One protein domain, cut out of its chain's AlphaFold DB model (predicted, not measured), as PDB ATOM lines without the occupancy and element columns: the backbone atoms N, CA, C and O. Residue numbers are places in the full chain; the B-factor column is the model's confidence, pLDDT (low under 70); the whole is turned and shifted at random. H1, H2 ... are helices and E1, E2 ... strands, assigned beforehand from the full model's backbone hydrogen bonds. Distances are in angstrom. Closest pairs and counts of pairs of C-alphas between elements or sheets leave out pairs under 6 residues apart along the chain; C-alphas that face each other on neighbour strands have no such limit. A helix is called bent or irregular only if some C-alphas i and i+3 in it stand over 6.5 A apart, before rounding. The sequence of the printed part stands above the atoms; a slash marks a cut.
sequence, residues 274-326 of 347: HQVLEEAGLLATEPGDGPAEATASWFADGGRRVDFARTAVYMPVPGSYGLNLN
ATOM      1  N   HIS A 274     174.353 114.805 162.790       84.94
ATOM      2  CA  HIS A 274     173.258 115.360 161.994       84.94
ATOM      3  C   HIS A 274     173.368 116.865 161.795       84.94
ATOM      4  O   HIS A 274     173.090 117.327 160.694       84.94
ATOM      5  N   GLN A 275     173.802 117.616 162.813       86.19
ATOM      6  CA  GLN A 275     174.012 119.056 162.668       86.19
ATOM      7  C   GLN A 275     175.094 119.343 161.625       86.19
ATOM      8  O   GLN A 275     174.889 120.171 160.744       86.19
ATOM      9  N   VAL A 276     176.210 118.611 161.658       91.00
ATOM     10  CA  VAL A 276     177.269 118.784 160.654       91.00
ATOM     11  C   VAL A 276     176.813 118.380 159.256       91.00
ATOM     12  O   VAL A 276     177.167 119.041 158.283       91.00
ATOM     13  N   LEU A 277     175.997 117.332 159.129       93.12
ATOM     14  CA  LEU A 277     175.409 116.965 157.840       93.12
ATOM     15  C   LEU A 277     174.424 118.027 157.331       93.12
ATOM     16  O   LEU A 277     174.378 118.267 156.125       93.12
ATOM     17  N   GLU A 278     173.656 118.662 158.218       91.44
ATOM     18  CA  GLU A 278     172.751 119.765 157.879       91.44
ATOM     19  C   GLU A 278     173.537 121.002 157.419       91.44
ATOM     20  O   GLU A 278     173.275 121.527 156.337       91.44
ATOM     21  N   GLU A 279     174.563 121.412 158.169       93.75
ATOM     22  CA  GLU A 279     175.448 122.535 157.821       93.75
ATOM     23  C   GLU A 279     176.197 122.301 156.497       93.75
ATOM     24  O   GLU A 279     176.413 123.238 155.727       93.75
ATOM     25  N   ALA A 280     176.542 121.048 156.192       96.50
ATOM     26  CA  ALA A 280     177.150 120.656 154.922       96.50
ATOM     27  C   ALA A 280     176.148 120.538 153.754       96.50
ATOM     28  O   ALA A 280     176.557 120.254 152.627       96.50
ATOM     29  N   GLY A 281     174.843 120.708 153.996       96.25
ATOM     30  CA  GLY A 281     173.794 120.554 152.984       96.25
ATOM     31  C   GLY A 281     173.543 119.107 152.538       96.25
ATOM     32  O   GLY A 281     172.967 118.881 151.475       96.25
ATOM     33  N   LEU A 282     173.984 118.119 153.324       96.56
ATOM     34  CA  LEU A 282     173.815 116.684 153.055       96.56
ATOM     35  C   LEU A 282     172.573 116.090 153.732       96.56
ATOM     36  O   LEU A 282     172.071 115.053 153.286       96.56
ATOM     37  N   LEU A 283     172.082 116.740 154.785       94.44
ATOM     38  CA  LEU A 283     170.853 116.401 155.490       94.44
ATOM     39  C   LEU A 283     169.902 117.596 155.476       94.44
ATOM     40  O   LEU A 283     170.322 118.736 155.653       94.44
ATOM     41  N   ALA A 284     168.616 117.330 155.265       93.19
ATOM     42  CA  ALA A 284     167.568 118.338 155.302       93.19
ATOM     43  C   ALA A 284     166.612 118.063 156.465       93.19
ATOM     44  O   ALA A 284     166.327 116.908 156.788       93.19
ATOM     45  N   THR A 285     166.085 119.129 157.063       90.38
ATOM     46  CA  THR A 285     165.033 119.054 158.078       90.38
ATOM     47  C   THR A 285     163.752 119.737 157.601       90.38
ATOM     48  O   THR A 285     163.773 120.605 156.722       90.38
ATOM     49  N   GLU A 286     162.623 119.327 158.175       87.75
ATOM     50  CA  GLU A 286     161.312 119.958 158.003       87.75
ATOM     51  C   GLU A 286     160.636 120.174 159.369       87.75
ATOM     52  O   GLU A 286     160.972 119.473 160.334       87.75
ATOM     53  N   PRO A 287     159.692 121.131 159.485       86.56
ATOM     54  CA  PRO A 287     158.875 121.268 160.683       86.56
ATOM     55  C   PRO A 287     158.097 119.983 160.964       86.56
ATOM     56  O   PRO A 287     157.517 119.382 160.057       86.56
ATOM     57  N   GLY A 288     158.040 119.585 162.227       73.00
ATOM     58  CA  GLY A 288     157.221 118.462 162.647       73.00
ATOM     59  C   GLY A 288     157.484 118.093 164.092       73.00
ATOM     60  O   GLY A 288     158.605 118.226 164.579       73.00
ATOM     61  N   ASP A 289     156.453 117.581 164.753       63.75
ATOM     62  CA  ASP A 289     156.633 116.874 166.011       63.75
ATOM     63  C   ASP A 289     157.533 115.666 165.705       63.75
ATOM     64  O   ASP A 289     157.257 114.901 164.770       63.75
ATOM     65  N   GLY A 290     158.675 115.560 166.392       53.75
ATOM     66  CA  GLY A 290     159.623 114.467 166.171       53.75
ATOM     67  C   GLY A 290     158.900 113.113 166.223       53.75
ATOM     68  O   GLY A 290     157.923 112.977 166.963       53.75
ATOM     69  N   PRO A 291     159.305 112.107 165.431       45.94
ATOM     70  CA  PRO A 291     158.624 110.822 165.466       45.94
ATOM     71  C   PRO A 291     158.678 110.232 166.880       45.94
ATOM     72  O   PRO A 291     159.708 110.293 167.549       45.94
ATOM     73  N   ALA A 292     157.575 109.611 167.302       45.12
ATOM     74  CA  ALA A 292     157.491 108.814 168.528       45.12
ATOM     75  C   ALA A 292     158.341 107.520 168.470       45.12
ATOM     76  O   ALA A 292     158.354 106.749 169.426       45.12
ATOM     77  N   GLU A 293     159.038 107.271 167.355       46.78
ATOM     78  CA  GLU A 293     159.856 106.084 167.103       46.78
ATOM     79  C   GLU A 293     161.359 106.405 167.220       46.78
ATOM     80  O   GLU A 293     161.872 107.382 166.666       46.78
ATOM     81  N   ALA A 294     162.066 105.560 167.972       50.50
ATOM     82  CA  ALA A 294     163.353 105.841 168.612       50.50
ATOM     83  C   ALA A 294     164.562 106.109 167.685       50.50
ATOM     84  O   ALA A 294     165.573 106.629 168.154       50.50
ATOM     85  N   THR A 295     164.510 105.800 166.387       48.53
ATOM     86  CA  THR A 295     165.666 105.963 165.473       48.53
ATOM     87  C   THR A 295     165.773 107.333 164.813       48.53
ATOM     88  O   THR A 295     166.792 107.636 164.188       48.53
ATOM     89  N   ALA A 296     164.768 108.200 164.974       50.22
ATOM     90  CA  ALA A 296     164.711 109.496 164.298       50.22
ATOM     91  C   ALA A 296     164.388 110.687 165.226       50.22
ATOM     92  O   ALA A 296     164.031 111.761 164.738       50.22
ATOM     93  N   SER A 297     164.563 110.551 166.547       53.53
ATOM     94  CA  SER A 297     164.248 111.615 167.523       53.53
ATOM     95  C   SER A 297     165.299 112.738 167.620       53.53
ATOM     96  O   SER A 297     165.242 113.565 168.525       53.53
ATOM     97  N   TRP A 298     166.254 112.802 166.690       59.34
ATOM     98  CA  TRP A 298     167.427 113.693 166.715       59.34
ATOM     99  C   TRP A 298     167.125 115.184 166.853       59.34
ATOM    100  O   TRP A 298     167.965 115.951 167.313       59.34
ATOM    101  N   PHE A 299     165.935 115.587 166.423       55.84
ATOM    102  CA  PHE A 299     165.469 116.968 166.444       55.84
ATOM    103  C   PHE A 299     164.156 117.129 167.229       55.84
ATOM    104  O   PHE A 299     163.519 118.179 167.135       55.84
ATOM    105  N   ALA A 300     163.758 116.108 168.003       55.72
ATOM    106  CA  ALA A 300     162.491 116.085 168.738       55.72
ATOM    107  C   ALA A 300     162.368 117.268 169.713       55.72
ATOM    108  O   ALA A 300     161.326 117.915 169.752       55.72
ATOM    109  N   ASP A 301     163.463 117.634 170.385       55.88
ATOM    110  CA  ASP A 301     163.509 118.779 171.307       55.88
ATOM    111  C   ASP A 301     163.424 120.145 170.595       55.88
ATOM    112  O   ASP A 301     163.227 121.177 171.231       55.88
ATOM    113  N   GLY A 302     163.565 120.170 169.263       64.88
ATOM    114  CA  GLY A 302     163.573 121.382 168.441       64.88
ATOM    115  C   GLY A 302     162.360 121.559 167.525       64.88
ATOM    116  O   GLY A 302     162.382 122.474 166.701       64.88
ATOM    117  N   GLY A 303     161.342 120.690 167.603       75.44
ATOM    118  CA  GLY A 303     160.146 120.759 166.742       75.44
ATOM    119  C   GLY A 303     160.434 120.541 165.249       75.44
ATOM    120  O   GLY A 303     159.720 121.056 164.380       75.44
ATOM    121  N   ARG A 304     161.522 119.827 164.940       82.38
ATOM    122  CA  ARG A 304     161.924 119.471 163.575       82.38
ATOM    123  C   ARG A 304     162.072 117.959 163.459       82.38
ATOM    124  O   ARG A 304     162.261 117.250 164.445       82.38
ATOM    125  N   ARG A 305     162.064 117.464 162.226       83.50
ATOM    126  CA  ARG A 305     162.425 116.081 161.886       83.50
ATOM    127  C   ARG A 305     163.237 116.038 160.597       83.50
ATOM    128  O   ARG A 305     163.293 117.022 159.863       83.50
ATOM    129  N   VAL A 306     163.862 114.896 160.320       87.44
ATOM    130  CA  VAL A 306     164.615 114.688 159.073       87.44
ATOM    131  C   VAL A 306     163.651 114.622 157.883       87.44
ATOM    132  O   VAL A 306     162.736 113.799 157.858       87.44
ATOM    133  N   ASP A 307     163.892 115.452 156.871       91.44
ATOM    134  CA  ASP A 307     163.245 115.376 155.563       91.44
ATOM    135  C   ASP A 307     164.036 114.396 154.687       91.44
ATOM    136  O   ASP A 307     164.981 114.755 153.971       91.44
ATOM    137  N   PHE A 308     163.675 113.113 154.767       91.69
ATOM    138  CA  PHE A 308     164.360 112.064 154.013       91.69
ATOM    139  C   PHE A 308     164.244 112.233 152.491       91.69
ATOM    140  O   PHE A 308     165.135 111.781 151.779       91.69
ATOM    141  N   ALA A 309     163.223 112.927 151.975       93.50
ATOM    142  CA  ALA A 309     163.078 113.158 150.535       93.50
ATOM    143  C   ALA A 309     164.083 114.190 149.992       93.50
ATOM    144  O   ALA A 309     164.303 114.262 148.781       93.50
ATOM    145  N   ARG A 310     164.704 114.979 150.877       95.00
ATOM    146  CA  ARG A 310     165.737 115.973 150.544       95.00
ATOM    147  C   ARG A 310     167.101 115.679 151.173       95.00
ATOM    148  O   ARG A 310     168.053 116.413 150.933       95.00
ATOM    149  N   THR A 311     167.214 114.592 151.927       94.44
ATOM    150  CA  THR A 311     168.450 114.163 152.594       94.44
ATOM    151  C   THR A 311     169.235 113.196 151.715       94.44
ATOM    152  O   THR A 311     168.669 112.237 151.190       94.44
ATOM    153  N   ALA A 312     170.541 113.415 151.568       96.12
ATOM    154  CA  ALA A 312     171.455 112.538 150.833       96.12
ATOM    155  C   ALA A 312     172.220 111.577 151.755       96.12
ATOM    156  O   ALA A 312     172.440 110.420 151.392       96.12
ATOM    157  N   VAL A 313     172.607 112.041 152.945       95.06
ATOM    158  CA  VAL A 313     173.391 111.279 153.927       95.06
ATOM    159  C   VAL A 313     172.763 111.431 155.304       95.06
ATOM    160  O   VAL A 313     172.352 112.526 155.678       95.06
ATOM    161  N   TYR A 314     172.690 110.343 156.067       91.06
ATOM    162  CA  TYR A 314     172.135 110.354 157.419       91.06
ATOM    163  C   TYR A 314     172.821 109.315 158.310       91.06
ATOM    164  O   TYR A 314     173.293 108.292 157.821       91.06
ATOM    165  N   MET A 315     172.857 109.560 159.620       88.44
ATOM    166  CA  MET A 315     173.178 108.521 160.602       88.44
ATOM    167  C   MET A 315     171.870 107.809 160.991       88.44
ATOM    168  O   MET A 315     170.927 108.492 161.401       88.44
ATOM    169  N   PRO A 316     171.776 106.475 160.832       84.62
ATOM    170  CA  PRO A 316     170.508 105.755 160.950       84.62
ATOM    171  C   PRO A 316     170.015 105.624 162.394       84.62
ATOM    172  O   PRO A 316     168.813 105.607 162.619       84.62
ATOM    173  N   VAL A 317     170.931 105.538 163.364       78.56
ATOM    174  CA  VAL A 317     170.608 105.249 164.771       78.56
ATOM    175  C   VAL A 317     171.559 105.999 165.722       78.56
ATOM    176  O   VAL A 317     172.759 106.079 165.415       78.56
ATOM    177  N   PRO A 318     171.079 106.520 166.874       70.25
ATOM    178  CA  PRO A 318     171.916 107.044 167.967       70.25
ATOM    179  C   PRO A 318     173.046 106.109 168.355       70.25
ATOM    180  O   PRO A 318     172.847 104.912 168.528       70.25
ATOM    181  N   GLY A 319     174.261 106.654 168.438       68.12
ATOM    182  CA  GLY A 319     175.443 105.896 168.848       68.12
ATOM    183  C   GLY A 319     175.935 104.844 167.847       68.12
ATOM    184  O   GLY A 319     176.881 104.133 168.161       68.12
ATOM    185  N   SER A 320     175.357 104.740 166.640       68.25
ATOM    186  CA  SER A 320     175.906 103.858 165.593       68.25
ATOM    187  C   SER A 320     177.244 104.360 165.041       68.25
ATOM    188  O   SER A 320     178.029 103.571 164.527       68.25
ATOM    189  N   TYR A 321     177.491 105.677 165.107       73.19
ATOM    190  CA  TYR A 321     178.666 106.361 164.542       73.19
ATOM    191  C   TYR A 321     178.962 105.999 163.068       73.19
ATOM    192  O   TYR A 321     180.069 106.215 162.574       73.19
ATOM    193  N   GLY A 322     177.959 105.469 162.359       82.25
ATOM    194  CA  GLY A 322     177.994 105.103 160.949       82.25
ATOM    195  C   GLY A 322     177.131 106.044 160.112       82.25
ATOM    196  O   GLY A 322     176.140 106.597 160.589       82.25
ATOM    197  N   LEU A 323     177.509 106.229 158.846       89.88
ATOM    198  CA  LEU A 323     176.769 107.049 157.889       89.88
ATOM    199  C   LEU A 323     176.164 106.175 156.796       89.88
ATOM    200  O   LEU A 323     176.860 105.387 156.157       89.88
ATOM    201  N   ASN A 324     174.883 106.391 156.527       91.31
ATOM    202  CA  ASN A 324     174.192 105.823 155.388       91.31
ATOM    203  C   ASN A 324     174.100 106.837 154.255       91.31
ATOM    204  O   ASN A 324     173.722 107.993 154.450       91.31
ATOM    205  N   LEU A 325     174.336 106.352 153.037       94.56
ATOM    206  CA  LEU A 325     173.828 107.003 151.839       94.56
ATOM    207  C   LEU A 325     172.335 106.685 151.706       94.56
ATOM    208  O   LEU A 325     171.927 105.526 151.831       94.56
ATOM    209  N   ASN A 326     171.524 107.707 151.433       94.94
ATOM    210  CA  ASN A 326     170.086 107.573 151.219       94.94
ATOM    211  C   ASN A 326     169.799 107.066 149.797       94.94
ATOM    212  O   ASN A 326     169.444 107.833 148.899       94.94
TER     213      ASN A 326
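AT A GLANCE: This is residues 274 to 326 of the 347 residues of an uncharacterized protein of Streptomyces fulvorobeus (UniProt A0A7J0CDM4). With little regular structure, this is a rounded tangle of loops: a tiny antiparallel ribbon of E1 and E2, short H2 packed on E2, H1 set off from E2, and a final loop, residues 307 to 326, folding back on itself. The 53 printed residues, under half in named elements, run H1, E1, H2, E2; the class is mixed, the whole compact, with radius of gyration 10.2 A and spans of 24 by 21 by 17 A.

HOW THE PARTS SIT: H1, residues 274 to 279, and H2, 297 to 302, are close but not clearly touching: C-alphas 274 and 298, their closest, are 7.7 A apart. E1, residues 285 to 287, is the antiparallel neighbour of E2, 304 to 306, at 141 degrees; N 286 and O 305 are 2.9 A apart, within hydrogen-bond range. H1 and E2 are apart. The closest C-alphas of H2 and E2, Phe 299 and Arg 305, are 5.6 A apart. Each O i to N i+4 pair of H1 is within range; H2 has 0 of 2, but 2 of 3 O i to N i+3 pairs.

IN THESE COORDINATES: H1 begins at C-alpha 274 (173.258, 115.360, 161.994) and spans 8.6 A, E1 7.0 A. H2 spans 9.8 A and is irregular, C-alphas 298 and 301 being 7.9 A apart. E2 spans 7.1 A, ending at C-alpha 306 (164.615, 114.688, 159.073).

THE WHOLE: The farthest C-alphas, Ala 280 and Ala 292, are 26.7 A apart. The printed part has no cut, and no link is long. Residues 313 to 314 pair antiparallel with 324 to 325. pLDDT is under 70 at residues 289 to 302 and 319 to 320.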